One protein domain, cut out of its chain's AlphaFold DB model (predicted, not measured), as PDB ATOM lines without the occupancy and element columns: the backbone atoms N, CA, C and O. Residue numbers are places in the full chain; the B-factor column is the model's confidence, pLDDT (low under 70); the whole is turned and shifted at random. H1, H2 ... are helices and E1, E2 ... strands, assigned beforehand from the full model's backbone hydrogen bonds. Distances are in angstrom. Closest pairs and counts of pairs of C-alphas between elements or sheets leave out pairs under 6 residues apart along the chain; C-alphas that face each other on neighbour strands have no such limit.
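This is residues 18 to 77 of the 93 residues of an uncharacterized protein of Streptomyces sp. MZ04 (UniProt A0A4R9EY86). A two-stranded hairpin, E1 and E2, has the short helix H1 packed on one of its faces, while the longest helix, H2, lies away from them at the other end of a loose model, beyond a long loop. The turn between the strands makes one far end of the model, and H2 with the last residues makes the other. The printed part has 60 residues, with two named helices and two named strands in the order H1, E1, E2, H2; the sheet has the order E1 - E2 and is antiparallel, and the class is mixed, helices and strands. The whole is loose, with a radius of gyration of the C-alphas of 13.5 A, and the C-alphas span 37 by 29 by 18 A along their three main axes.

Start at H1, residues 18 to 25, and look from there to E1, residues 35 to 40: their closest C-alphas are those of Ala 23 and Ser 35, 5.6 A apart. Ala 23 is also in the closest pair of C-alphas between H1 and E2, residues 46 to 50, where it is 6.3 A from Val 48. E1 and E2 form a hairpin, antiparallel neighbours with 157 degrees between their directions. Look across it at C-alphas 35 and 50, which face each other at 4.3 A, and at C-alphas 40 and 46, which face each other at 4.7 A. You will find N 36 and O 49 within hydrogen-bond range at 2.8 A, and N 47 and O 39 at 2.8 A. Further on, H2, residues 65 to 75, is apart from H1 and from E1. In H1 and H2 every O i to N i+4 pair is within hydrogen-bond range.

Find C-alpha 18 at (-14.773, 40.768, -12.498), where H1 begins; it runs 10.7 A to C-alpha 25. E1 begins at C-alpha 35, at (-11.781, 31.919, -2.062), and covers 14.7 A to C-alpha 40. E2 comes back from C-alpha 46 to C-alpha 50, 13.1 A. H2 begins at C-alpha 65 and runs 15.3 A to C-alpha 75 at (2.709, 45.385, -0.003).

The two C-alphas farthest apart are those of Glu 42 and Gly 77, 40.1 A. The printed part has no cut. The link from H1 to E1 is short, with 9 residues, the link from E1 to E2 is tight, with 5, and the link from E2 to H2 is long, with 14. In that long link, residues 51 to 64, the C-alphas lie 9 to 15 A from the mean of the C-alphas. The mean pLDDT of the printed part is 80.5; look for values under 70 at residues 62 to 77, of which 65 to 75 belong to H2, with a mean of 61.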
ATOM      1  N   ALA A  18     -15.641  39.991 -13.378       87.00
ATOM      2  CA  ALA A  18     -14.773  40.768 -12.498       87.00
ATOM      3  C   ALA A  18     -14.744  40.207 -11.067       87.00
ATOM      4  O   ALA A  18     -13.669  40.105 -10.480       87.00
ATOM      5  N   ALA A  19     -15.893  39.784 -10.529       86.69
ATOM      6  CA  ALA A  19     -15.977  39.184  -9.200       86.69
ATOM      7  C   ALA A  19     -15.244  37.835  -9.149       86.69
ATOM      8  O   ALA A  19     -14.499  37.579  -8.208       86.69
ATOM      9  N   GLU A  20     -15.369  37.010 -10.192       89.38
ATOM     10  CA  GLU A  20     -14.611  35.754 -10.303       89.38
ATOM     11  C   GLU A  20     -13.094  35.988 -10.347       89.38
ATOM     12  O   GLU A  20     -12.328  35.232  -9.749       89.38
ATOM     13  N   ARG A  21     -12.641  37.039 -11.042       88.38
ATOM     14  CA  ARG A  21     -11.217  37.409 -11.093       88.38
ATOM     15  C   ARG A  21     -10.705  37.901  -9.744       88.38
ATOM     16  O   ARG A  21      -9.627  37.488  -9.331       88.38
ATOM     17  N   LEU A  22     -11.478  38.748  -9.064       86.31
ATOM     18  CA  LEU A  22     -11.141  39.248  -7.730       86.31
ATOM     19  C   LEU A  22     -11.065  38.109  -6.713       86.31
ATOM     20  O   LEU A  22     -10.092  38.034  -5.971       86.31
ATOM     21  N   ALA A  23     -12.033  37.191  -6.732       89.81
ATOM     22  CA  ALA A  23     -12.028  36.017  -5.868       89.81
ATOM     23  C   ALA A  23     -10.759  35.174  -6.071       89.81
ATOM     24  O   ALA A  23     -10.045  34.899  -5.114       89.81
ATOM     25  N   LYS A  24     -10.395  34.874  -7.326       89.31
ATOM     26  CA  LYS A  24      -9.169  34.117  -7.646       89.31
ATOM     27  C   LYS A  24      -7.872  34.803  -7.209       89.31
ATOM     28  O   LYS A  24      -6.883  34.116  -6.984       89.31
ATOM     29  N   ALA A  25      -7.855  36.132  -7.146       87.88
ATOM     30  CA  ALA A  25      -6.694  36.899  -6.702       87.88
ATOM     31  C   ALA A  25      -6.642  37.083  -5.175       87.88
ATOM     32  O   ALA A  25      -5.618  37.513  -4.643       87.88
ATOM     33  N   TYR A  26      -7.735  36.793  -4.467       86.88
ATOM     34  CA  TYR A  26      -7.826  36.988  -3.029       86.88
ATOM     35  C   TYR A  26      -7.081  35.888  -2.265       86.88
ATOM     36  O   TYR A  26      -7.308  34.694  -2.465       86.88
ATOM     37  N   VAL A  27      -6.241  36.322  -1.324       88.69
ATOM     38  CA  VAL A  27      -5.574  35.469  -0.339       88.69
ATOM     39  C   VAL A  27      -5.623  36.175   1.012       88.69
ATOM     40  O   VAL A  27      -5.164  37.317   1.129       88.69
ATOM     41  N   CYS A  28      -6.168  35.498   2.022       87.38
ATOM     42  CA  CYS A  28      -6.189  35.984   3.396       87.38
ATOM     43  C   CYS A  28      -4.758  36.176   3.900       87.38
ATOM     44  O   CYS A  28      -3.897  35.312   3.713       87.38
ATOM     45  N   GLY A  29      -4.506  37.308   4.553       82.31
ATOM     46  CA  GLY A  29      -3.193  37.608   5.096       82.31
ATOM     47  C   GLY A  29      -2.767  36.590   6.154       82.31
ATOM     48  O   GLY A  29      -1.703  35.979   6.037       82.31
ATOM     49  N   ASP A  30      -3.597  36.386   7.167       85.00
ATOM     50  CA  ASP A  30      -3.194  35.684   8.387       85.00
ATOM     51  C   ASP A  30      -3.113  34.170   8.234       85.00
ATOM     52  O   ASP A  30      -2.143  33.560   8.674       85.00
ATOM     53  N   CYS A  31      -4.109  33.556   7.594       86.94
ATOM     54  CA  CYS A  31      -4.168  32.100   7.445       86.94
ATOM     55  C   CYS A  31      -3.886  31.601   6.023       86.94
ATOM     56  O   CYS A  31      -3.918  30.396   5.792       86.94
ATOM     57  N   GLY A  32      -3.643  32.496   5.058       86.56
ATOM     58  CA  GLY A  32      -3.389  32.115   3.664       86.56
ATOM     59  C   GLY A  32      -4.604  31.542   2.924       86.56
ATOM     60  O   GLY A  32      -4.453  31.034   1.817       86.56
ATOM     61  N   ALA A  33      -5.801  31.610   3.515       88.56
ATOM     62  CA  ALA A  33      -7.030  31.106   2.913       88.56
ATOM     63  C   ALA A  33      -7.329  31.753   1.554       88.56
ATOM     64  O   ALA A  33      -7.214  32.968   1.386       88.56
ATOM     65  N   THR A  34      -7.779  30.936   0.605       91.69
ATOM     66  CA  THR A  34      -8.247  31.370  -0.715       91.69
ATOM     67  C   THR A  34      -9.774  31.369  -0.779       91.69
ATOM     68  O   THR A  34     -10.453  30.774   0.061       91.69
ATOM     69  N   SER A  35     -10.341  32.012  -1.800       90.25
ATOM     70  CA  SER A  35     -11.781  31.919  -2.062       90.25
ATOM     71  C   SER A  35     -12.187  30.511  -2.529       90.25
ATOM     72  O   SER A  35     -11.482  29.925  -3.349       90.25
ATOM     73  N   ASP A  36     -13.348  30.023  -2.090       90.00
ATOM     74  CA  ASP A  36     -13.978  28.772  -2.550       90.00
ATOM     75  C   ASP A  36     -14.859  29.014  -3.783       90.00
ATOM     76  O   ASP A  36     -14.626  28.478  -4.866       90.00
ATOM     77  N   ARG A  37     -15.870  29.882  -3.636       90.06
ATOM     78  CA  ARG A  37     -16.867  30.136  -4.682       90.06
ATOM     79  C   ARG A  37     -17.353  31.578  -4.690       90.06
ATOM     80  O   ARG A  37     -17.300  32.274  -3.676       90.06
ATOM     81  N   VAL A  38     -17.906  31.986  -5.830       92.81
ATOM     82  CA  VAL A  38     -18.620  33.257  -5.988       92.81
ATOM     83  C   VAL A  38     -20.086  32.968  -6.289       92.81
ATOM     84  O   VAL A  38     -20.394  32.178  -7.182       92.81
ATOM     85  N   THR A  39     -20.995  33.591  -5.546       92.56
ATOM     86  CA  THR A  39     -22.448  33.457  -5.725       92.56
ATOM     87  C   THR A  39     -23.088  34.815  -5.992       92.56
ATOM     88  O   THR A  39     -22.484  35.847  -5.723       92.56
ATOM     89  N   VAL A  40     -24.310  34.825  -6.524       93.44
ATOM     90  CA  VAL A  40     -25.100  36.050  -6.719       93.44
ATOM     91  C   VAL A  40     -26.431  35.900  -6.004       93.44
ATOM     92  O   VAL A  40     -27.070  34.857  -6.144       93.44
ATOM     93  N   ASP A  41     -26.833  36.917  -5.247       89.56
ATOM     94  CA  ASP A  41     -28.119  36.927  -4.540       89.56
ATOM     95  C   ASP A  41     -29.293  37.399  -5.421       89.56
ATOM     96  O   ASP A  41     -29.136  37.720  -6.610       89.56
ATOM     97  N   GLU A  42     -30.504  37.440  -4.852       86.94
ATOM     98  CA  GLU A  42     -31.686  37.949  -5.557       86.94
ATOM     99  C   GLU A  42     -31.518  39.395  -6.062       86.94
ATOM    100  O   GLU A  42     -31.985  39.722  -7.166       86.94
ATOM    101  N   TYR A  43     -30.780  40.228  -5.324       88.25
ATOM    102  CA  TYR A  43     -30.528  41.639  -5.626       88.25
ATOM    103  C   TYR A  43     -29.458  41.840  -6.708       88.25
ATOM    104  O   TYR A  43     -29.368  42.918  -7.294       88.25
ATOM    105  N   GLY A  44     -28.712  40.793  -7.067       85.56
ATOM    106  CA  GLY A  44     -27.639  40.867  -8.057       85.56
ATOM    107  C   GLY A  44     -26.274  41.235  -7.471       85.56
ATOM    108  O   GLY A  44     -25.369  41.565  -8.240       85.56
ATOM    109  N   LEU A  45     -26.107  41.177  -6.149       87.94
ATOM    110  CA  LEU A  45     -24.819  41.396  -5.495       87.94
ATOM    111  C   LEU A  45     -23.975  40.123  -5.573       87.94
ATOM    112  O   LEU A  45     -24.479  39.013  -5.399       87.94
ATOM    113  N   ASN A  46     -22.681  40.286  -5.852       91.50
ATOM    114  CA  ASN A  46     -21.730  39.177  -5.888       91.50
ATOM    115  C   ASN A  46     -21.191  38.926  -4.475       91.50
ATOM    116  O   ASN A  46     -20.678  39.843  -3.840       91.50
ATOM    117  N   HIS A  47     -21.250  37.678  -4.027       89.56
ATOM    118  CA  HIS A  47     -20.750  37.214  -2.737       89.56
ATOM    119  C   HIS A  47     -19.552  36.305  -2.965       89.56
ATOM    120  O   HIS A  47     -19.653  35.341  -3.724       89.56
ATOM    121  N   VAL A  48     -18.427  36.594  -2.315       90.19
ATOM    122  CA  VAL A  48     -17.223  35.757  -2.367       90.19
ATOM    123  C   VAL A  48     -17.121  34.986  -1.060       90.19
ATOM    124  O   VAL A  48     -17.060  35.583   0.010       90.19
ATOM    125  N   HIS A  49     -17.101  33.661  -1.150       90.25
ATOM    126  CA  HIS A  49     -16.954  32.787   0.009       90.25
ATOM    127  C   HIS A  49     -15.476  32.480   0.223       90.25
ATOM    128  O   HIS A  49     -14.811  31.986  -0.690       90.25
ATOM    129  N   VAL A  50     -14.973  32.759   1.423       89.94
ATOM    130  CA  VAL A  50     -13.595  32.480   1.841       89.94
ATOM    131  C   VAL A  50     -13.641  31.459   2.970       89.94
ATOM    132  O   VAL A  50     -14.347  31.662   3.956       89.94
ATOM    133  N   ILE A  51     -12.907  30.355   2.822       89.94
ATOM    134  CA  ILE A  51     -12.853  29.297   3.838       89.94
ATOM    135  C   ILE A  51     -11.605  29.510   4.687       89.94
ATOM    136  O   ILE A  51     -10.491  29.225   4.252       89.94
ATOM    137  N   HIS A  52     -11.796  30.023   5.897       89.44
ATOM    138  CA  HIS A  52     -10.715  30.218   6.858       89.44
ATOM    139  C   HIS A  52     -10.435  28.939   7.654       89.44
ATOM    140  O   HIS A  52     -11.332  28.136   7.892       89.44
ATOM    141  N   ALA A  53      -9.189  28.779   8.105       87.94
ATOM    142  CA  ALA A  53      -8.868  27.836   9.173       87.94
ATOM    143  C   ALA A  53      -9.511  28.297  10.493       87.94
ATOM    144  O   ALA A  53      -9.565  29.501  10.748       87.94
ATOM    145  N   ASP A  54      -9.920  27.360  11.351       88.62
ATOM    146  CA  ASP A  54     -10.604  27.660  12.624       88.62
ATOM    147  C   ASP A  54      -9.779  28.559  13.559       88.62
ATOM    148  O   ASP A  54     -10.323  29.325  14.349       88.62
ATOM    149  N   SER A  55      -8.450  28.504  13.446       87.25
ATOM    150  CA  SER A  55      -7.522  29.338  14.214       87.25
ATOM    151  C   SER A  55      -7.275  30.720  13.599       87.25
ATOM    152  O   SER A  55      -6.381  31.435  14.053       87.25
ATOM    153  N   CYS A  56      -7.977  31.094  12.526       87.06
ATOM    154  CA  CYS A  56      -7.749  32.367  11.853       87.06
ATOM    155  C   CYS A  56      -8.249  33.536  12.720       87.06
ATOM    156  O   CYS A  56      -9.435  33.575  13.051       87.06
ATOM    157  N   PRO A  57      -7.398  34.536  13.025       84.81
ATOM    158  CA  PRO A  57      -7.777  35.670  13.875       84.81
ATOM    159  C   PRO A  57      -8.898  36.536  13.277       84.81
ATOM    160  O   PRO A  57      -9.607  37.222  14.008       84.81
ATOM    161  N   VAL A  58      -9.117  36.463  11.959       83.38
ATOM    162  CA  VAL A  58     -10.258  37.105  11.287       83.38
ATOM    163  C   VAL A  58     -11.590  36.571  11.819       83.38
ATOM    164  O   VAL A  58     -12.530  37.343  11.987       83.38
ATOM    165  N   LEU A  59     -11.676  35.273  12.136       84.81
ATOM    166  CA  LEU A  59     -12.910  34.660  12.642       84.81
ATOM    167  C   LEU A  59     -13.242  35.100  14.071       84.81
ATOM    168  O   LEU A  59     -14.413  35.163  14.433       84.81
ATOM    169  N   SER A  60     -12.230  35.416  14.879       81.88
ATOM    170  CA  SER A  60     -12.413  35.917  16.244       81.88
ATOM    171  C   SER A  60     -12.551  37.440  16.317       81.88
ATOM    172  O   SER A  60     -12.706  37.980  17.410       81.88
ATOM    173  N   GLY A  61     -12.475  38.143  15.179       74.06
ATOM    174  CA  GLY A  61     -12.440  39.607  15.135       74.06
ATOM    175  C   GLY A  61     -11.179  40.207  15.769       74.06
ATOM    176  O   GLY A  61     -11.117  41.415  15.973       74.06
ATOM    177  N   ALA A  62     -10.174  39.382  16.075       66.88
ATOM    178  CA  ALA A  62      -8.925  39.778  16.717       66.88
ATOM    179  C   ALA A  62      -7.835  40.076  15.675       66.88
ATOM    180  O   ALA A  62      -6.686  39.653  15.817       66.88
ATOM    181  N   VAL A  63      -8.200  40.768  14.596       63.41
ATOM    182  CA  VAL A  63      -7.220  41.239  13.616       63.41
ATOM    183  C   VAL A  63      -6.504  42.424  14.253       63.41
ATOM    184  O   VAL A  63      -7.098  43.474  14.475       63.41
ATOM    185  N   ALA A  64      -5.249  42.235  14.654       58.12
ATOM    186  CA  ALA A  64      -4.471  43.311  15.251       58.12
ATOM    187  C   ALA A  64      -4.146  44.359  14.176       58.12
ATOM    188  O   ALA A  64      -3.403  44.057  13.239       58.12
ATOM    189  N   ASP A  65      -4.634  45.594  14.352       59.28
ATOM    190  CA  ASP A  65      -4.428  46.712  13.413       59.28
ATOM    191  C   ASP A  65      -2.955  46.888  13.016       59.28
ATOM    192  O   ASP A  65      -2.633  47.142  11.860       59.28
ATOM    193  N   ILE A  66      -2.028  46.693  13.959       59.28
ATOM    194  CA  ILE A  66      -0.587  46.832  13.709       59.28
ATOM    195  C   ILE A  66      -0.091  45.813  12.671       59.28
ATOM    196  O   ILE A  66       0.682  46.177  11.785       59.28
ATOM    197  N   GLY A  67      -0.526  44.552  12.751       61.72
ATOM    198  CA  GLY A  67      -0.095  43.506  11.818       61.72
ATOM    199  C   GLY A  67      -0.565  43.784  10.391       61.72
ATOM    200  O   GLY A  67       0.212  43.647   9.442       61.72
ATOM    201  N   ASP A  68      -1.803  44.260  10.255       61.44
ATOM    202  CA  ASP A  68      -2.373  44.650   8.967       61.44
ATOM    203  C   ASP A  68      -1.727  45.924   8.409       61.44
ATOM    204  O   ASP A  68      -1.427  45.984   7.217       61.44
ATOM    205  N   VAL A  69      -1.392  46.902   9.260       61.72
ATOM    206  CA  VAL A  69      -0.639  48.103   8.860       61.72
ATOM    207  C   VAL A  69       0.756  47.737   8.348       61.72
ATOM    208  O   VAL A  69       1.156  48.212   7.285       61.72
ATOM    209  N   PHE A  70       1.490  46.854   9.033       60.28
ATOM    210  CA  PHE A  70       2.805  46.394   8.561       60.28
ATOM    211  C   PHE A  70       2.709  45.614   7.247       60.28
ATOM    212  O   PHE A  70       3.555  45.784   6.364       60.28
ATOM    213  N   ARG A  71       1.676  44.780   7.094       62.91
ATOM    214  CA  ARG A  71       1.441  43.981   5.886       62.91
ATOM    215  C   ARG A  71       0.999  44.849   4.700       62.91
ATOM    216  O   ARG A  71       1.445  44.626   3.571       62.91
ATOM    217  N   ALA A  72       0.183  45.871   4.948       60.53
ATOM    218  CA  ALA A  72      -0.164  46.895   3.971       60.53
ATOM    219  C   ALA A  72       1.067  47.722   3.571       60.53
ATOM    220  O   ALA A  72       1.299  47.916   2.379       60.53
ATOM    221  N   ALA A  73       1.902  48.128   4.533       59.72
ATOM    222  CA  ALA A  73       3.133  48.877   4.276       59.72
ATOM    223  C   ALA A  73       4.135  48.079   3.423       59.72
ATOM    224  O   ALA A  73       4.665  48.604   2.443       59.72
ATOM    225  N   THR A  74       4.327  46.787   3.716       61.53
ATOM    226  CA  THR A  74       5.197  45.908   2.910       61.53
ATOM    227  C   THR A  74       4.648  45.665   1.505       61.53
ATOM    228  O   THR A  74       5.424  45.673   0.550       61.53
ATOM    229  N   ARG A  75       3.328  45.508   1.333       61.00
ATOM    230  CA  ARG A  75       2.709  45.385  -0.003       61.00
ATOM    231  C   ARG A  75       2.729  46.690  -0.801       61.00
ATOM    232  O   ARG A  75       2.828  46.640  -2.022       61.00
ATOM    233  N   ALA A  76       2.661  47.836  -0.131       58.03
ATOM    234  CA  ALA A  76       2.758  49.155  -0.752       58.03
ATOM    235  C   ALA A  76       4.207  49.568  -1.085       58.03
ATOM    236  O   ALA A  76       4.420  50.653  -1.621       58.03
ATOM    237  N   GLY A  77       5.206  48.731  -0.773       50.31
ATOM    238  CA  GLY A  77       6.621  49.049  -0.992       50.31
ATOM    239  C   GLY A  77       7.165  50.124  -0.045       50.31
ATOM    240  O   GLY A  77       8.248  50.658  -0.277       50.31
TER     241      GLY A  77